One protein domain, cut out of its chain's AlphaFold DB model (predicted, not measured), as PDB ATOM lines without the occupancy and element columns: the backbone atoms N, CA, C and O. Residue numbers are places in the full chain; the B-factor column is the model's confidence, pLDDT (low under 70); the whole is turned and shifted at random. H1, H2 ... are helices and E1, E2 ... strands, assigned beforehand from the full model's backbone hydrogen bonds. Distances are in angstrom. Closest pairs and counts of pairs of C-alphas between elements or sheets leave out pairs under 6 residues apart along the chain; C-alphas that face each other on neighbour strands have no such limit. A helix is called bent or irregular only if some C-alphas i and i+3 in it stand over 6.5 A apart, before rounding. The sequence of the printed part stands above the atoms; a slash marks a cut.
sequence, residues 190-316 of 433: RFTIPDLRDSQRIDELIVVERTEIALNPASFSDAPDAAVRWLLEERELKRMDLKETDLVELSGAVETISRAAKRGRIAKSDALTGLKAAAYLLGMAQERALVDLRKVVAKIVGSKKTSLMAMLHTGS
ATOM      1  N   ARG A 190      33.072  34.073  -6.427       97.50
ATOM      2  CA  ARG A 190      32.129  34.822  -5.584       97.50
ATOM      3  C   ARG A 190      32.836  35.435  -4.380       97.50
ATOM      4  O   ARG A 190      33.669  34.786  -3.754       97.50
ATOM      5  N   PHE A 191      32.449  36.659  -4.036       96.69
ATOM      6  CA  PHE A 191      33.037  37.434  -2.948       96.69
ATOM      7  C   PHE A 191      31.944  37.892  -1.987       96.69
ATOM      8  O   PHE A 191      30.881  38.339  -2.399       96.69
ATOM      9  N   THR A 192      32.204  37.772  -0.692       95.94
ATOM     10  CA  THR A 192      31.440  38.416   0.380       95.94
ATOM     11  C   THR A 192      32.455  39.151   1.237       95.94
ATOM     12  O   THR A 192      33.024  38.580   2.166       95.94
ATOM     13  N   ILE A 193      32.752  40.388   0.844       94.44
ATOM     14  CA  ILE A 193      33.857  41.204   1.363       94.44
ATOM     15  C   ILE A 193      33.343  42.608   1.727       94.44
ATOM     16  O   ILE A 193      32.360  43.060   1.131       94.44
ATOM     17  N   PRO A 194      33.953  43.298   2.708       91.25
ATOM     18  CA  PRO A 194      33.555  44.656   3.091       91.25
ATOM     19  C   PRO A 194      34.113  45.744   2.163       91.25
ATOM     20  O   PRO A 194      33.743  46.909   2.292       91.25
ATOM     21  N   ASP A 195      35.022  45.364   1.271       93.12
ATOM     22  CA  ASP A 195      35.882  46.272   0.531       93.12
ATOM     23  C   ASP A 195      35.106  47.210  -0.404       93.12
ATOM     24  O   ASP A 195      34.163  46.815  -1.107       93.12
ATOM     25  N   LEU A 196      35.565  48.461  -0.451       94.12
ATOM     26  CA  LEU A 196      35.021  49.506  -1.309       94.12
ATOM     27  C   LEU A 196      36.114  50.063  -2.224       94.12
ATOM     28  O   LEU A 196      37.228  50.335  -1.786       94.12
ATOM     29  N   ARG A 197      35.770  50.334  -3.483       92.44
ATOM     30  CA  ARG A 197      36.599  51.098  -4.425       92.44
ATOM     31  C   ARG A 197      35.798  52.304  -4.892       92.44
ATOM     32  O   ARG A 197      34.679  52.150  -5.370       92.44
ATOM     33  N   ASP A 198      36.321  53.507  -4.668       91.00
ATOM     34  CA  ASP A 198      35.620  54.768  -4.957       91.00
ATOM     35  C   ASP A 198      34.193  54.824  -4.367       91.00
ATOM     36  O   ASP A 198      33.246  55.288  -5.001       91.00
ATOM     37  N   SER A 199      34.038  54.340  -3.126       90.56
ATOM     38  CA  SER A 199      32.750  54.213  -2.411       90.56
ATOM     39  C   SER A 199      31.728  53.252  -3.041       90.56
ATOM     40  O   SER A 199      30.562  53.259  -2.649       90.56
ATOM     41  N   GLN A 200      32.146  52.406  -3.981       91.88
ATOM     42  CA  GLN A 200      31.334  51.335  -4.560       91.88
ATOM     43  C   GLN A 200      31.806  49.983  -4.043       91.88
ATOM     44  O   GLN A 200      32.997  49.787  -3.799       91.88
ATOM     45  N   ARG A 201      30.877  49.043  -3.874       94.44
ATOM     46  CA  ARG A 201      31.223  47.702  -3.405       94.44
ATOM     47  C   ARG A 201      32.003  46.950  -4.479       94.44
ATOM     48  O   ARG A 201      31.592  46.915  -5.639       94.44
ATOM     49  N   ILE A 202      33.124  46.343  -4.093       95.56
ATOM     50  CA  ILE A 202      33.987  45.626  -5.043       95.56
ATOM     51  C   ILE A 202      33.277  44.403  -5.645       95.56
ATOM     52  O   ILE A 202      33.461  44.115  -6.826       95.56
ATOM     53  N   ASP A 203      32.434  43.710  -4.876       94.62
ATOM     54  CA  ASP A 203      31.669  42.558  -5.365       94.62
ATOM     55  C   ASP A 203      30.709  42.932  -6.510       94.62
ATOM     56  O   ASP A 203      30.681  42.248  -7.533       94.62
ATOM     57  N   GLU A 204      30.005  44.061  -6.405       96.12
ATOM     58  CA  GLU A 204      29.182  44.600  -7.495       96.12
ATOM     59  C   GLU A 204      30.034  45.002  -8.705       96.12
ATOM     60  O   GLU A 204      29.674  44.685  -9.839       96.12
ATOM     61  N   LEU A 205      31.186  45.646  -8.494       97.06
ATOM     62  CA  LEU A 205      32.079  46.048  -9.586       97.06
ATOM     63  C   LEU A 205      32.633  44.849 -10.383       97.06
ATOM     64  O   LEU A 205      32.823  44.942 -11.597       97.06
ATOM     65  N   ILE A 206      32.845  43.702  -9.735       97.62
ATOM     66  CA  ILE A 206      33.224  42.456 -10.421       97.62
ATOM     67  C   ILE A 206      32.084  41.967 -11.325       97.62
ATOM     68  O   ILE A 206      32.325  41.560 -12.465       97.62
ATOM     69  N   VAL A 207      30.833  42.030 -10.855       98.19
ATOM     70  CA  VAL A 207      29.657  41.697 -11.680       98.19
ATOM     71  C   VAL A 207      29.531  42.681 -12.853       98.19
ATOM     72  O   VAL A 207      29.301  42.257 -13.986       98.19
ATOM     73  N   VAL A 208      29.766  43.973 -12.622       97.38
ATOM     74  CA  VAL A 208      29.795  45.025 -13.656       97.38
ATOM     75  C   VAL A 208      30.803  44.704 -14.759       97.38
ATOM     76  O   VAL A 208      30.462  44.827 -15.935       97.38
ATOM     77  N   GLU A 209      32.026  44.306 -14.409       97.31
ATOM     78  CA  GLU A 209      33.074  43.980 -15.382       97.31
ATOM     79  C   GLU A 209      32.735  42.707 -16.169       97.31
ATOM     80  O   GLU A 209      32.790  42.696 -17.399       97.31
ATOM     81  N   ARG A 210      32.305  41.645 -15.481       98.00
ATOM     82  CA  ARG A 210      31.941  40.369 -16.116       98.00
ATOM     83  C   ARG A 210      30.731  40.470 -17.033       98.00
ATOM     84  O   ARG A 210      30.692  39.799 -18.059       98.00
ATOM     85  N   THR A 211      29.750  41.297 -16.685       97.50
ATOM     86  CA  THR A 211      28.558  41.504 -17.521       97.50
ATOM     87  C   THR A 211      28.893  42.263 -18.800       97.50
ATOM     88  O   THR A 211      28.389  41.890 -19.857       97.50
ATOM     89  N   GLU A 212      29.805  43.241 -18.744       95.94
ATOM     90  CA  GLU A 212      30.343  43.882 -19.951       95.94
ATOM     91  C   GLU A 212      31.118  42.882 -20.812       95.94
ATOM     92  O   GLU A 212      30.853  42.793 -22.005       95.94
ATOM     93  N   ILE A 213      31.988  42.056 -20.221       96.94
ATOM     94  CA  ILE A 213      32.717  41.003 -20.953       96.94
ATOM     95  C   ILE A 213      31.748  40.015 -21.620       96.94
ATOM     96  O   ILE A 213      31.919  39.638 -22.774       96.94
ATOM     97  N   ALA A 214      30.702  39.590 -20.910       97.31
ATOM     98  CA  ALA A 214      29.733  38.625 -21.418       97.31
ATOM     99  C   ALA A 214      28.853  39.191 -22.548       97.31
ATOM    100  O   ALA A 214      28.428  38.452 -23.441       97.31
ATOM    101  N   LEU A 215      28.541  40.489 -22.505       96.69
ATOM    102  CA  LEU A 215      27.674  41.140 -23.486       96.69
ATOM    103  C   LEU A 215      28.439  41.746 -24.665       96.69
ATOM    104  O   LEU A 215      27.891  41.754 -25.769       96.69
ATOM    105  N   ASN A 216      29.661  42.219 -24.433       94.56
ATOM    106  CA  ASN A 216      30.518  42.920 -25.380       94.56
ATOM    107  C   ASN A 216      31.975  42.414 -25.319       94.56
ATOM    108  O   ASN A 216      32.879  43.183 -24.982       94.56
ATOM    109  N   PRO A 217      32.224  41.127 -25.608       94.31
ATOM    110  CA  PRO A 217      33.574  40.602 -25.547       94.31
ATOM    111  C   PRO A 217      34.459  41.241 -26.620       94.31
ATOM    112  O   PRO A 217      34.058  41.415 -27.776       94.31
ATOM    113  N   ALA A 218      35.699  41.539 -26.251       93.12
ATOM    114  CA  ALA A 218      36.749  41.964 -27.150       93.12
ATOM    115  C   ALA A 218      36.891  40.949 -28.287       93.12
ATOM    116  O   ALA A 218      36.919  39.736 -28.085       93.12
ATOM    117  N   SER A 219      37.007  41.455 -29.511       91.25
ATOM    118  CA  SER A 219      37.338  40.620 -30.664       91.25
ATOM    119  C   SER A 219      38.843  40.380 -30.727       91.25
ATOM    120  O   SER A 219      39.636  41.259 -30.379       91.25
ATOM    121  N   PHE A 220      39.242  39.201 -31.210       92.00
ATOM    122  CA  PHE A 220      40.646  38.917 -31.480       92.00
ATOM    123  C   PHE A 220      41.225  39.952 -32.462       92.00
ATOM    124  O   PHE A 220      40.579  40.349 -33.434       92.00
ATOM    125  N   SER A 221      42.449  40.407 -32.193       92.69
ATOM    126  CA  SER A 221      43.126  41.460 -32.950       92.69
ATOM    127  C   SER A 221      44.641  41.256 -32.943       92.69
ATOM    128  O   SER A 221      45.214  40.758 -31.975       92.69
ATOM    129  N   ASP A 222      45.304  41.710 -34.008       93.12
ATOM    130  CA  ASP A 222      46.768  41.703 -34.133       93.12
ATOM    131  C   ASP A 222      47.452  42.836 -33.338       93.12
ATOM    132  O   ASP A 222      48.686  42.916 -33.287       93.12
ATOM    133  N   ALA A 223      46.680  43.735 -32.718       96.44
ATOM    134  CA  ALA A 223      47.217  44.743 -31.810       96.44
ATOM    135  C   ALA A 223      47.616  44.089 -30.466       96.44
ATOM    136  O   ALA A 223      46.774  43.434 -29.853       96.44
ATOM    137  N   PRO A 224      48.859  44.268 -29.966       96.56
ATOM    138  CA  PRO A 224      49.339  43.574 -28.766       96.56
ATOM    139  C   PRO A 224      48.467  43.769 -27.524       96.56
ATOM    140  O   PRO A 224      48.121  42.786 -26.872       96.56
ATOM    141  N   ASP A 225      48.063  45.006 -27.236       95.69
ATOM    142  CA  ASP A 225      47.255  45.320 -26.051       95.69
ATOM    143  C   ASP A 225      45.843  44.723 -26.176       95.69
ATOM    144  O   ASP A 225      45.298  44.184 -25.213       95.69
ATOM    145  N   ALA A 226      45.282  44.717 -27.391       96.12
ATOM    146  CA  ALA A 226      44.002  44.072 -27.674       96.12
ATOM    147  C   ALA A 226      44.089  42.540 -27.556       96.12
ATOM    148  O   ALA A 226      43.153  41.921 -27.063       96.12
ATOM    149  N   ALA A 227      45.213  41.926 -27.937       97.75
ATOM    150  CA  ALA A 227      45.441  40.494 -27.748       97.75
ATOM    151  C   ALA A 227      45.561  40.117 -26.258       97.75
ATOM    152  O   ALA A 227      45.046  39.076 -25.852       97.75
ATOM    153  N   VAL A 228      46.199  40.961 -25.432       97.69
ATOM    154  CA  VAL A 228      46.211  40.782 -23.965       97.69
ATOM    155  C   VAL A 228      44.795  40.888 -23.410       97.69
ATOM    156  O   VAL A 228      44.363  39.992 -22.685       97.69
ATOM    157  N   ARG A 229      44.055  41.940 -23.786       97.31
ATOM    158  CA  ARG A 229      42.666  42.140 -23.358       97.31
ATOM    159  C   ARG A 229      41.786  40.948 -23.742       97.31
ATOM    160  O   ARG A 229      41.086  40.425 -22.885       97.31
ATOM    161  N   TRP A 230      41.889  40.473 -24.981       97.88
ATOM    162  CA  TRP A 230      41.164  39.299 -25.468       97.88
ATOM    163  C   TRP A 230      41.447  38.048 -24.622       97.88
ATOM    164  O   TRP A 230      40.508  37.383 -24.205       97.88
ATOM    165  N   LEU A 231      42.712  37.752 -24.288       98.19
ATOM    166  CA  LEU A 231      43.052  36.594 -23.442       98.19
ATOM    167  C   LEU A 231      42.444  36.681 -22.037       98.19
ATOM    168  O   LEU A 231      42.023  35.666 -21.480       98.19
ATOM    169  N   LEU A 232      42.428  37.879 -21.452       97.75
ATOM    170  CA  LEU A 232      41.843  38.106 -20.132       97.75
ATOM    171  C   LEU A 232      40.324  37.916 -20.155       97.75
ATOM    172  O   LEU A 232      39.771  37.267 -19.270       97.75
ATOM    173  N   GLU A 233      39.660  38.431 -21.185       97.88
ATOM    174  CA  GLU A 233      38.217  38.280 -21.346       97.88
ATOM    175  C   GLU A 233      37.807  36.845 -21.689       97.88
ATOM    176  O   GLU A 233      36.889  36.318 -21.067       97.88
ATOM    177  N   GLU A 234      38.528  36.160 -22.583       97.88
ATOM    178  CA  GLU A 234      38.316  34.734 -22.871       97.88
ATOM    179  C   GLU A 234      38.439  33.874 -21.613       97.88
ATOM    180  O   GLU A 234      37.668  32.929 -21.427       97.88
ATOM    181  N   ARG A 235      39.384  34.205 -20.719       97.44
ATOM    182  CA  ARG A 235      39.501  33.538 -19.417       97.44
ATOM    183  C   ARG A 235      38.222  33.704 -18.604       97.44
ATOM    184  O   ARG A 235      37.735  32.708 -18.071       97.44
ATOM    185  N   GLU A 236      37.672  34.910 -18.503       97.69
ATOM    186  CA  GLU A 236      36.438  35.138 -17.741       97.69
ATOM    187  C   GLU A 236      35.212  34.494 -18.408       97.69
ATOM    188  O   GLU A 236      34.413  33.863 -17.717       97.69
ATOM    189  N   LEU A 237      35.093  34.540 -19.741       97.75
ATOM    190  CA  LEU A 237      34.025  33.854 -20.480       97.75
ATOM    191  C   LEU A 237      34.046  32.337 -20.251       97.75
ATOM    192  O   LEU A 237      33.001  31.741 -19.979       97.75
ATOM    193  N   LYS A 238      35.232  31.715 -20.301       97.06
ATOM    194  CA  LYS A 238      35.410  30.290 -19.986       97.06
ATOM    195  C   LYS A 238      35.027  29.984 -18.542       97.06
ATOM    196  O   LYS A 238      34.391  28.973 -18.261       97.06
ATOM    197  N   ARG A 239      35.398  30.854 -17.600       96.69
ATOM    198  CA  ARG A 239      35.094  30.673 -16.173       96.69
ATOM    199  C   ARG A 239      33.611  30.817 -15.842       96.69
ATOM    200  O   ARG A 239      33.148  30.128 -14.936       96.69
ATOM    201  N   MET A 240      32.891  31.670 -16.565       97.62
ATOM    202  CA  MET A 240      31.435  31.815 -16.463       97.62
ATOM    203  C   MET A 240      30.659  30.733 -17.231       97.62
ATOM    204  O   MET A 240      29.427  30.746 -17.201       97.62
ATOM    205  N   ASP A 241      31.353  29.793 -17.885       96.56
ATOM    206  CA  ASP A 241      30.755  28.730 -18.705       96.56
ATOM    207  C   ASP A 241      29.930  29.285 -19.885       96.56
ATOM    208  O   ASP A 241      28.827  28.834 -20.183       96.56
ATOM    209  N   LEU A 242      30.444  30.339 -20.530       96.44
ATOM    210  CA  LEU A 242      29.787  30.997 -21.669       96.44
ATOM    211  C   LEU A 242      30.406  30.640 -23.017       96.44
ATOM    212  O   LEU A 242      29.735  30.736 -24.046       96.44
ATOM    213  N   LYS A 243      31.688  30.275 -23.024       93.25
ATOM    214  CA  LYS A 243      32.441  30.009 -24.247       93.25
ATOM    215  C   LYS A 243      33.572  29.022 -23.977       93.25
ATOM    216  O   LYS A 243      34.298  29.150 -22.996       93.25
ATOM    217  N   GLU A 244      33.745  28.079 -24.898       93.06
ATOM    218  CA  GLU A 244      34.967  27.283 -24.998       93.06
ATOM    219  C   GLU A 244      36.018  28.024 -25.822       93.06
ATOM    220  O   GLU A 244      35.712  28.656 -26.835       93.06
ATOM    221  N   THR A 245      37.273  27.930 -25.398       93.94
ATOM    222  CA  THR A 245      38.368  28.672 -26.028       93.94
ATOM    223  C   THR A 245      38.727  28.093 -27.389       93.94
ATOM    224  O   THR A 245      39.065  26.912 -27.500       93.94
ATOM    225  N   ASP A 246      38.762  28.945 -28.411       95.62
ATOM    226  CA  ASP A 246      39.336  28.586 -29.703       95.62
ATOM    227  C   ASP A 246      40.871  28.539 -29.594       95.62
ATOM    228  O   ASP A 246      41.543  29.551 -29.384       95.62
ATOM    229  N   LEU A 247      41.442  27.339 -29.733       94.50
ATOM    230  CA  LEU A 247      42.888  27.126 -29.627       94.50
ATOM    231  C   LEU A 247      43.685  27.802 -30.758       94.50
ATOM    232  O   LEU A 247      44.873  28.080 -30.576       94.50
ATOM    233  N   VAL A 248      43.065  28.073 -31.910       96.12
ATOM    234  CA  VAL A 248      43.695  28.786 -33.030       96.12
ATOM    235  C   VAL A 248      43.820  30.269 -32.698       96.12
ATOM    236  O   VAL A 248      44.918  30.820 -32.816       96.12
ATOM    237  N   GLU A 249      42.746  30.899 -32.219       97.25
ATOM    238  CA  GLU A 249      42.777  32.299 -31.769       97.25
ATOM    239  C   GLU A 249      43.716  32.468 -30.565       97.25
ATOM    240  O   GLU A 249      44.552  33.375 -30.550       97.25
ATOM    241  N   LEU A 250      43.684  31.525 -29.614       97.50
ATOM    242  CA  LEU A 250      44.599  31.480 -28.469       97.50
ATOM    243  C   LEU A 250      46.067  31.472 -28.911       97.50
ATOM    244  O   LEU A 250      46.881  32.256 -28.418       97.50
ATOM    245  N   SER A 251      46.407  30.592 -29.856       96.94
ATOM    246  CA  SER A 251      47.740  30.519 -30.460       96.94
ATOM    247  C   SER A 251      48.131  31.848 -31.113       96.94
ATOM    248  O   SER A 251      49.251  32.326 -30.911       96.94
ATOM    249  N   GLY A 252      47.214  32.456 -31.873       97.94
ATOM    250  CA  GLY A 252      47.416  33.758 -32.509       97.94
ATOM    251  C   GLY A 252      47.715  34.864 -31.497       97.94
ATOM    252  O   GLY A 252      48.700  35.588 -31.647       97.94
ATOM    253  N   ALA A 253      46.940  34.948 -30.413       98.25
ATOM    254  CA  ALA A 253      47.137  35.938 -29.356       98.25
ATOM    255  C   ALA A 253      48.488  35.763 -28.646       98.25
ATOM    256  O   ALA A 253      49.246  36.727 -28.494       98.25
ATOM    257  N   VAL A 254      48.842  34.523 -28.286       98.19
ATOM    258  CA  VAL A 254      50.149  34.201 -27.692       98.19
ATOM    259  C   VAL A 254      51.287  34.606 -28.631       98.19
ATOM    260  O   VAL A 254      52.274  35.194 -28.180       98.19
ATOM    261  N   GLU A 255      51.173  34.338 -29.934       98.06
ATOM    262  CA  GLU A 255      52.177  34.735 -30.922       98.06
ATOM    263  C   GLU A 255      52.316  36.262 -31.038       98.06
ATOM    264  O   GLU A 255      53.445  36.775 -31.003       98.06
ATOM    265  N   THR A 256      51.198  36.983 -31.136       98.31
ATOM    266  CA  THR A 256      51.149  38.451 -31.215       98.31
ATOM    267  C   THR A 256      51.853  39.088 -30.017       98.31
ATOM    268  O   THR A 256      52.795  39.872 -30.195       98.31
ATOM    269  N   ILE A 257      51.499  38.667 -28.800       98.06
ATOM    270  CA  ILE A 257      52.099  39.158 -27.550       98.06
ATOM    271  C   ILE A 257      53.591  38.822 -27.493       98.06
ATOM    272  O   ILE A 257      54.428  39.684 -27.219       98.06
ATOM    273  N   SER A 258      53.965  37.584 -27.828       97.31
ATOM    274  CA  SER A 258      55.360  37.129 -27.784       97.31
ATOM    275  C   SER A 258      56.266  37.918 -28.731       97.31
ATOM    276  O   SER A 258      57.397  38.280 -28.385       97.31
ATOM    277  N   ARG A 259      55.783  38.194 -29.949       97.56
ATOM    278  CA  ARG A 259      56.506  38.998 -30.943       97.56
ATOM    279  C   ARG A 259      56.632  40.449 -30.493       97.56
ATOM    280  O   ARG A 259      57.699  41.037 -30.694       97.56
ATOM    281  N   ALA A 260      55.580  41.014 -29.902       97.69
ATOM    282  CA  ALA A 260      55.584  42.375 -29.382       97.69
ATOM    283  C   ALA A 260      56.572  42.533 -28.219       97.69
ATOM    284  O   ALA A 260      57.433  43.412 -28.282       97.69
ATOM    285  N   ALA A 261      56.532  41.628 -27.237       96.56
ATOM    286  CA  ALA A 261      57.428  41.638 -26.081       96.56
ATOM    287  C   ALA A 261      58.900  41.538 -26.511       96.56
ATOM    288  O   ALA A 261      59.737  42.334 -26.090       96.56
ATOM    289  N   LYS A 262      59.221  40.634 -27.451       95.00
ATOM    290  CA  LYS A 262      60.583  40.498 -28.000       95.00
ATOM    291  C   LYS A 262      61.089  41.774 -28.686       95.00
ATOM    292  O   LYS A 262      62.294  42.004 -28.733       95.00
ATOM    293  N   ARG A 263      60.190  42.566 -29.274       96.00
ATOM    294  CA  ARG A 263      60.518  43.811 -29.988       96.00
ATOM    295  C   ARG A 263      60.383  45.061 -29.112       96.00
ATOM    296  O   ARG A 263      60.542  46.150 -29.647       96.00
ATOM    297  N   GLY A 264      60.069  44.915 -27.821       95.44
ATOM    298  CA  GLY A 264      59.843  46.042 -26.910       95.44
ATOM    299  C   GLY A 264      58.635  46.905 -27.290       95.44
ATOM    300  O   GLY A 264      58.676  48.114 -27.108       95.44
ATOM    301  N   ARG A 265      57.593  46.306 -27.884       96.88
ATOM    302  CA  ARG A 265      56.366  47.006 -28.328       96.88
ATOM    303  C   ARG A 265      55.205  46.919 -27.340       96.88
ATOM    304  O   ARG A 265      54.137  47.427 -27.637       96.88
ATOM    305  N   ILE A 266      55.414  46.227 -26.232       96.75
ATOM    306  CA  ILE A 266      54.483  46.086 -25.116       96.75
ATOM    307  C   ILE A 266      55.325  45.963 -23.846       96.75
ATOM    308  O   ILE A 266      56.458  45.460 -23.913       96.75
ATOM    309  N   ALA A 267      54.805  46.429 -22.711       95.75
ATOM    310  CA  ALA A 267      55.477  46.235 -21.438       95.75
ATOM    311  C   ALA A 267      55.601  44.737 -21.131       95.75
ATOM    312  O   ALA A 267      54.750  43.913 -21.480       95.75
ATOM    313  N   LYS A 268      56.702  44.368 -20.474       95.19
ATOM    314  CA  LYS A 268      56.936  42.977 -20.080       95.19
ATOM    315  C   LYS A 268      55.844  42.484 -19.124       95.19
ATOM    316  O   LYS A 268      55.461  41.323 -19.233       95.19
ATOM    317  N   SER A 269      55.352  43.350 -18.237       95.06
ATOM    318  CA  SER A 269      54.286  43.031 -17.289       95.06
ATOM    319  C   SER A 269      52.966  42.714 -17.977       95.06
ATOM    320  O   SER A 269      52.435  41.625 -17.770       95.06
ATOM    321  N   ASP A 270      52.514  43.574 -18.888       96.50
ATOM    322  CA  ASP A 270      51.280  43.355 -19.652       96.50
ATOM    323  C   ASP A 270      51.341  42.060 -20.479       96.50
ATOM    324  O   ASP A 270      50.400  41.261 -20.496       96.50
ATOM    325  N   ALA A 271      52.488  41.791 -21.117       96.94
ATOM    326  CA  ALA A 271      52.696  40.549 -21.852       96.94
ATOM    327  C   ALA A 271      52.591  39.313 -20.942       96.94
ATOM    328  O   ALA A 271      51.980  38.318 -21.325       96.94
ATOM    329  N   LEU A 272      53.178  39.356 -19.743       96.50
ATOM    330  CA  LEU A 272      53.128  38.239 -18.797       96.50
ATOM    331  C   LEU A 272      51.736  38.057 -18.187       96.50
ATOM    332  O   LEU A 272      51.322  36.912 -18.016       96.50
ATOM    333  N   THR A 273      50.979  39.133 -17.959       96.12
ATOM    334  CA  THR A 273      49.557  39.069 -17.587       96.12
ATOM    335  C   THR A 273      48.740  38.319 -18.642       96.12
ATOM    336  O   THR A 273      48.034  37.365 -18.308       96.12
ATOM    337  N   GLY A 274      48.891  38.664 -19.925       96.81
ATOM    338  CA  GLY A 274      48.217  37.939 -21.010       96.81
ATOM    339  C   GLY A 274      48.634  36.465 -21.078       96.81
ATOM    340  O   GLY A 274      47.793  35.573 -21.177       96.81
ATOM    341  N   LEU A 275      49.931  36.171 -20.948       97.56
ATOM    342  CA  LEU A 275      50.434  34.790 -20.971       97.56
ATOM    343  C   LEU A 275      50.019  33.973 -19.730       97.56
ATOM    344  O   LEU A 275      49.889  32.753 -19.840       97.56
ATOM    345  N   LYS A 276      49.755  34.617 -18.582       96.31
ATOM    346  CA  LYS A 276      49.153  33.986 -17.392       96.31
ATOM    347  C   LYS A 276      47.721  33.541 -17.690       96.31
ATOM    348  O   LYS A 276      47.371  32.399 -17.395       96.31
ATOM    349  N   ALA A 277      46.927  34.382 -18.356       96.88
ATOM    350  CA  ALA A 277      45.600  33.993 -18.831       96.88
ATOM    351  C   ALA A 277      45.668  32.862 -19.872       96.88
ATOM    352  O   ALA A 277      44.927  31.888 -19.764       96.88
ATOM    353  N   ALA A 278      46.619  32.916 -20.814       97.88
ATOM    354  CA  ALA A 278      46.819  31.844 -21.790       97.88
ATOM    355  C   ALA A 278      47.158  30.491 -21.138       97.88
ATOM    356  O   ALA A 278      46.653  29.460 -21.579       97.88
ATOM    357  N   ALA A 279      47.979  30.479 -20.081       96.69
ATOM    358  CA  ALA A 279      48.300  29.257 -19.340       96.69
ATOM    359  C   ALA A 279      47.042  28.608 -18.738       96.69
ATOM    360  O   ALA A 279      46.845  27.403 -18.889       96.69
ATOM    361  N   TYR A 280      46.164  29.411 -18.128       95.88
ATOM    362  CA  TYR A 280      44.866  28.951 -17.626       95.88
ATOM    363  C   TYR A 280      43.969  28.419 -18.755       95.88
ATOM    364  O   TYR A 280      43.385  27.343 -18.643       95.88
ATOM    365  N   LEU A 281      43.880  29.148 -19.872       97.00
ATOM    366  CA  LEU A 281      43.026  28.782 -21.003       97.00
ATOM    367  C   LEU A 281      43.432  27.457 -21.660       97.00
ATOM    368  O   LEU A 281      42.548  26.660 -21.991       97.00
ATOM    369  N   LEU A 282      44.741  27.204 -21.795       95.94
ATOM    370  CA  LEU A 282      45.287  25.921 -22.252       95.94
ATOM    371  C   LEU A 282      44.854  24.768 -21.339       95.94
ATOM    372  O   LEU A 282      44.451  23.711 -21.830       95.94
ATOM    373  N   GLY A 283      44.924  24.977 -20.021       92.44
ATOM    374  CA  GLY A 283      44.625  23.959 -19.021       92.44
ATOM    375  C   GLY A 283      45.597  22.771 -19.046       92.44
ATOM    376  O   GLY A 283      46.436  22.617 -19.937       92.44
ATOM    377  N   MET A 284      45.463  21.876 -18.065       88.88
ATOM    378  CA  MET A 284      46.369  20.724 -17.909       88.88
ATOM    379  C   MET A 284      46.252  19.683 -19.031       88.88
ATOM    380  O   MET A 284      47.183  18.918 -19.254       88.88
ATOM    381  N   ALA A 285      45.151  19.681 -19.786       89.31
ATOM    382  CA  ALA A 285      44.971  18.779 -20.924       89.31
ATOM    383  C   ALA A 285      45.924  19.084 -22.100       89.31
ATOM    384  O   ALA A 285      46.120  18.236 -22.968       89.31
ATOM    385  N   GLN A 286      46.521  20.282 -22.145       93.44
ATOM    386  CA  GLN A 286      47.384  20.744 -23.237       93.44
ATOM    387  C   GLN A 286      48.869  20.772 -22.831       93.44
ATOM    388  O   GLN A 286      49.572  21.761 -23.045       93.44
ATOM    389  N   GLU A 287      49.379  19.672 -22.266       93.44
ATOM    390  CA  GLU A 287      50.740  19.574 -21.703       93.44
ATOM    391  C   GLU A 287      51.841  20.073 -22.653       93.44
ATOM    392  O   GLU A 287      52.721  20.851 -22.275       93.44
ATOM    393  N   ARG A 288      51.786  19.663 -23.928       95.00
ATOM    394  CA  ARG A 288      52.787  20.068 -24.925       95.00
ATOM    395  C   ARG A 288      52.754  21.575 -25.188       95.00
ATOM    396  O   ARG A 288      53.814  22.185 -25.319       95.00
ATOM    397  N   ALA A 289      51.563  22.169 -25.229       95.94
ATOM    398  CA  ALA A 289      51.405  23.606 -25.412       95.94
ATOM    399  C   ALA A 289      51.908  24.383 -24.188       95.94
ATOM    400  O   ALA A 289      52.583  25.394 -24.356       95.94
ATOM    401  N   LEU A 290      51.684  23.879 -22.967       95.50
ATOM    402  CA  LEU A 290      52.237  24.465 -21.740       95.50
ATOM    403  C   LEU A 290      53.773  24.446 -21.730       95.50
ATOM    404  O   LEU A 290      54.411  25.433 -21.357       95.50
ATOM    405  N   VAL A 291      54.393  23.361 -22.207       95.62
ATOM    406  CA  VAL A 291      55.856  23.282 -22.369       95.62
ATOM    407  C   VAL A 291      56.367  24.333 -23.359       95.62
ATOM    408  O   VAL A 291      57.419  24.942 -23.131       95.62
ATOM    409  N   ASP A 292      55.651  24.567 -24.455       96.50
ATOM    410  CA  ASP A 292      56.031  25.577 -25.442       96.50
ATOM    411  C   ASP A 292      55.785  27.006 -24.934       96.50
ATOM    412  O   ASP A 292      56.669  27.858 -25.079       96.50
ATOM    413  N   LEU A 293      54.680  27.246 -24.223       96.81
ATOM    414  CA  LEU A 293      54.402  28.500 -23.524       96.81
ATOM    415  C   LEU A 293      55.502  28.820 -22.506       96.81
ATOM    416  O   LEU A 293      56.039  29.927 -22.495       96.81
ATOM    417  N   ARG A 294      55.952  27.833 -21.725       96.19
ATOM    418  CA  ARG A 294      57.095  27.993 -20.816       96.19
ATOM    419  C   ARG A 294      58.363  28.425 -21.543       96.19
ATOM    420  O   ARG A 294      59.076  29.297 -21.049       96.19
ATOM    421  N   LYS A 295      58.666  27.866 -22.719       95.81
ATOM    422  CA  LYS A 295      59.837  28.292 -23.512       95.81
ATOM    423  C   LYS A 295      59.697  29.729 -24.012       95.81
ATOM    424  O   LYS A 295      60.711  30.413 -24.148       95.81
ATOM    425  N   VAL A 296      58.481  30.162 -24.332       95.94
ATOM    426  CA  VAL A 296      58.175  31.540 -24.735       95.94
ATOM    427  C   VAL A 296      58.385  32.493 -23.561       95.94
ATOM    428  O   VAL A 296      59.197  33.412 -23.670       95.94
ATOM    429  N   VAL A 297      57.750  32.222 -22.419       96.25
ATOM    430  CA  VAL A 297      57.873  33.023 -21.190       96.25
ATOM    431  C   VAL A 297      59.334  33.107 -20.740       96.25
ATOM    432  O   VAL A 297      59.841  34.200 -20.498       96.25
ATOM    433  N   ALA A 298      60.070  31.993 -20.756       95.25
ATOM    434  CA  ALA A 298      61.494  31.957 -20.418       95.25
ATOM    435  C   ALA A 298      62.356  32.894 -21.281       95.25
ATOM    436  O   ALA A 298      63.336  33.466 -20.798       95.25
ATOM    437  N   LYS A 299      62.011  33.073 -22.564       94.38
ATOM    438  CA  LYS A 299      62.712  34.012 -23.456       94.38
ATOM    439  C   LYS A 299      62.397  35.468 -23.117       94.38
ATOM    440  O   LYS A 299      63.297  36.291 -23.213       94.38
ATOM    441  N   ILE A 300      61.154  35.770 -22.739       94.19
ATOM    442  CA  ILE A 300      60.722  37.119 -22.333       94.19
ATOM    443  C   ILE A 300      61.347  37.494 -20.986       94.19
ATOM    444  O   ILE A 300      61.824  38.612 -20.795       94.19
ATOM    445  N   VAL A 301      61.374  36.549 -20.045       92.31
ATOM    446  CA  VAL A 301      61.928  36.768 -18.706       92.31
ATOM    447  C   VAL A 301      63.454  36.767 -18.704       92.31
ATOM    448  O   VAL A 301      64.049  37.491 -17.910       92.31
ATOM    449  N   GLY A 302      64.084  36.007 -19.601       90.75
ATOM    450  CA  GLY A 302      65.535  35.816 -19.627       90.75
ATOM    451  C   GLY A 302      66.027  34.734 -18.657       90.75
ATOM    452  O   GLY A 302      67.230  34.619 -18.440       90.75
ATOM    453  N   SER A 303      65.127  33.915 -18.097       86.94
ATOM    454  CA  SER A 303      65.446  32.805 -17.185       86.94
ATOM    455  C   SER A 303      64.858  31.493 -17.699       86.94
ATOM    456  O   SER A 303      63.703  31.439 -18.095       86.94
ATOM    457  N   LYS A 304      65.647  30.409 -17.678       79.81
ATOM    458  CA  LYS A 304      65.193  29.046 -18.040       79.81
ATOM    459  C   LYS A 304      65.094  28.087 -16.850       79.81
ATOM    460  O   LYS A 304      64.600  26.974 -17.014       79.81
ATOM    461  N   LYS A 305      65.629  28.489 -15.694       79.12
ATOM    462  CA  LYS A 305      65.736  27.645 -14.492       79.12
ATOM    463  C   LYS A 305      64.514  27.747 -13.580       79.12
ATOM    464  O   LYS A 305      64.388  26.949 -12.665       79.12
ATOM    465  N   THR A 306      63.649  28.714 -13.848       87.25
ATOM    466  CA  THR A 306      62.430  28.992 -13.096       87.25
ATOM    467  C   THR A 306      61.259  28.207 -13.694       87.25
ATOM    468  O   THR A 306      61.242  27.928 -14.901       87.25
ATOM    469  N   SER A 307      60.308  27.828 -12.848       91.88
ATOM    470  CA  SER A 307      59.040  27.225 -13.253       91.88
ATOM    471  C   SER A 307      58.196  28.174 -14.112       91.88
ATOM    472  O   SER A 307      58.510  29.364 -14.232       91.88
ATOM    473  N   LEU A 308      57.136  27.663 -14.748       93.12
ATOM    474  CA  LEU A 308      56.248  28.526 -15.530       93.12
ATOM    475  C   LEU A 308      55.537  29.524 -14.612       93.12
ATOM    476  O   LEU A 308      55.571  30.725 -14.893       93.12
ATOM    477  N   MET A 309      54.954  29.049 -13.508       92.44
ATOM    478  CA  MET A 309      54.160  29.904 -12.632       92.44
ATOM    479  C   MET A 309      54.998  30.962 -11.922       92.44
ATOM    480  O   MET A 309      54.590  32.121 -11.907       92.44
ATOM    481  N   ALA A 310      56.213  30.643 -11.466       92.69
ATOM    482  CA  ALA A 310      57.072  31.653 -10.847       92.69
ATOM    483  C   ALA A 310      57.512  32.749 -11.836       92.69
ATOM    484  O   ALA A 310      57.614  33.922 -11.465       92.69
ATOM    485  N   MET A 311      57.731  32.413 -13.115       94.12
ATOM    486  CA  MET A 311      58.031  33.420 -14.143       94.12
ATOM    487  C   MET A 311      56.838  34.328 -14.455       94.12
ATOM    488  O   MET A 311      57.033  35.514 -14.716       94.12
ATOM    489  N   LEU A 312      55.623  33.775 -14.468       92.38
ATOM    490  CA  LEU A 312      54.397  34.535 -14.715       92.38
ATOM    491  C   LEU A 312      54.033  35.421 -13.520       92.38
ATOM    492  O   LEU A 312      53.665  36.576 -13.713       92.38
ATOM    493  N   HIS A 313      54.177  34.901 -12.300       87.69
ATOM    494  CA  HIS A 313      53.918  35.627 -11.061       87.69
ATOM    495  C   HIS A 313      54.838  36.845 -10.943       87.69
ATOM    496  O   HIS A 313      54.362  37.966 -11.043       87.69
ATOM    497  N   THR A 314      56.158  36.640 -10.871       81.81
ATOM    498  CA  THR A 314      57.136  37.721 -10.615       81.81
ATOM    499  C   THR A 314      57.105  38.884 -11.605       81.81
ATOM    500  O   THR A 314      57.566  39.974 -11.282       81.81
ATOM    501  N   GLY A 315      56.637  38.659 -12.830       73.88
ATOM    502  CA  GLY A 315      56.646  39.689 -13.854       73.88
ATOM    503  C   GLY A 315      55.315  40.395 -14.081       73.88
ATOM    504  O   GLY A 315      55.331  41.339 -14.856       73.88
ATOM    505  N   SER A 316      54.202  39.969 -13.471       75.94
ATOM    506  CA  SER A 316      52.857  40.493 -13.785       75.94
ATOM    507  C   SER A 316      52.296  41.522 -12.791       75.94
ATOM    508  O   SER A 316      51.314  42.185 -13.124       75.94
TER     509      SER A 316
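What this domain is: This is residues 190 to 316 of the 433 residues of an uncharacterized protein of Actinobacteria bacterium (UniProt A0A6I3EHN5). Four helices, H2 to H5, make an up-and-down bundle with H4 in its middle, and the short last helix H6 packs on H4 and H5. At one end of the longest axis H1 and the short strand E1 form an arm, joined to the bundle where the end of H1 meets H2. The printed part has 127 residues, with one named strand and six named helices in the order E1, H1, H2, H3, H4, H5, H6; the class is mostly helix. The whole is compact, with a radius of gyration of the C-alphas of 15.5 A and spans of 42 by 30 by 28 A.

Where its parts are: E1, residues 190 to 192, begins at C-alpha 190 (32.129, 34.822, -5.584) and pairs with no named strand. Residues 196 to 197 then pair antiparallel with residues 200 to 201. H1, residues 202 to 215, is 20.0 A long. H2, residues 224 to 239, is 23.0 A long and begins at C-alpha 224 (49.339, 43.574, -28.766). H3, residues 247 to 262, is 22.2 A long, and H4, residues 268 to 282, is 20.8 A. H5, residues 284 to 301, is the longest helix by residues and 22.4 A long; it is irregular, with C-alphas 285 and 288 8.9 A apart, and has a kink of 50 degrees near residue 291. H6, residues 308 to 316, ends at C-alpha 316 (52.857, 40.493, -13.785).

How they stand to each other: H4 is the hub, touching H2, H3, H5 and H6. H4 and H3 form a hairpin at a shallow tilt of 20 degrees, closest at the C-alphas of Ile 257 and Ala 271, 5.9 A. H4 and H5 form another at 10 degrees, closest at the C-alphas of Ala 279 and Leu 290, 6.7 A. H2 and H4 run the same way at a shallow tilt of 34 degrees, only just short of steep; the C-alphas of Val 228 and Gly 274, their closest, are 4.6 A apart. H6 touches H4 at a steep tilt of 38 degrees, opposite ways, closest at the C-alphas of Ser 269 and Ser 316, 4.6 A. H1 touches H2 with residues 210 to 214 alone, about perpendicular at 77 degrees, closest at the C-alphas of Ile 213 and Glu 233, 6.1 A. H1 and H4 are apart. Every O i to N i+4 pair is within hydrogen-bond range in H1, H2, H3 and H4, against 12 of 14 in H5 and 4 of 5 in H6.

The domain as a whole: The two C-alphas farthest apart, those of Ser 199 and Arg 288, are 45.5 A apart. Residues 283 to 288, of which 284 to 288 belong to H5, stand free. The printed part has no cut and no long link. Mean pLDDT of the printed part is 94.7, and no printed residue is under 70.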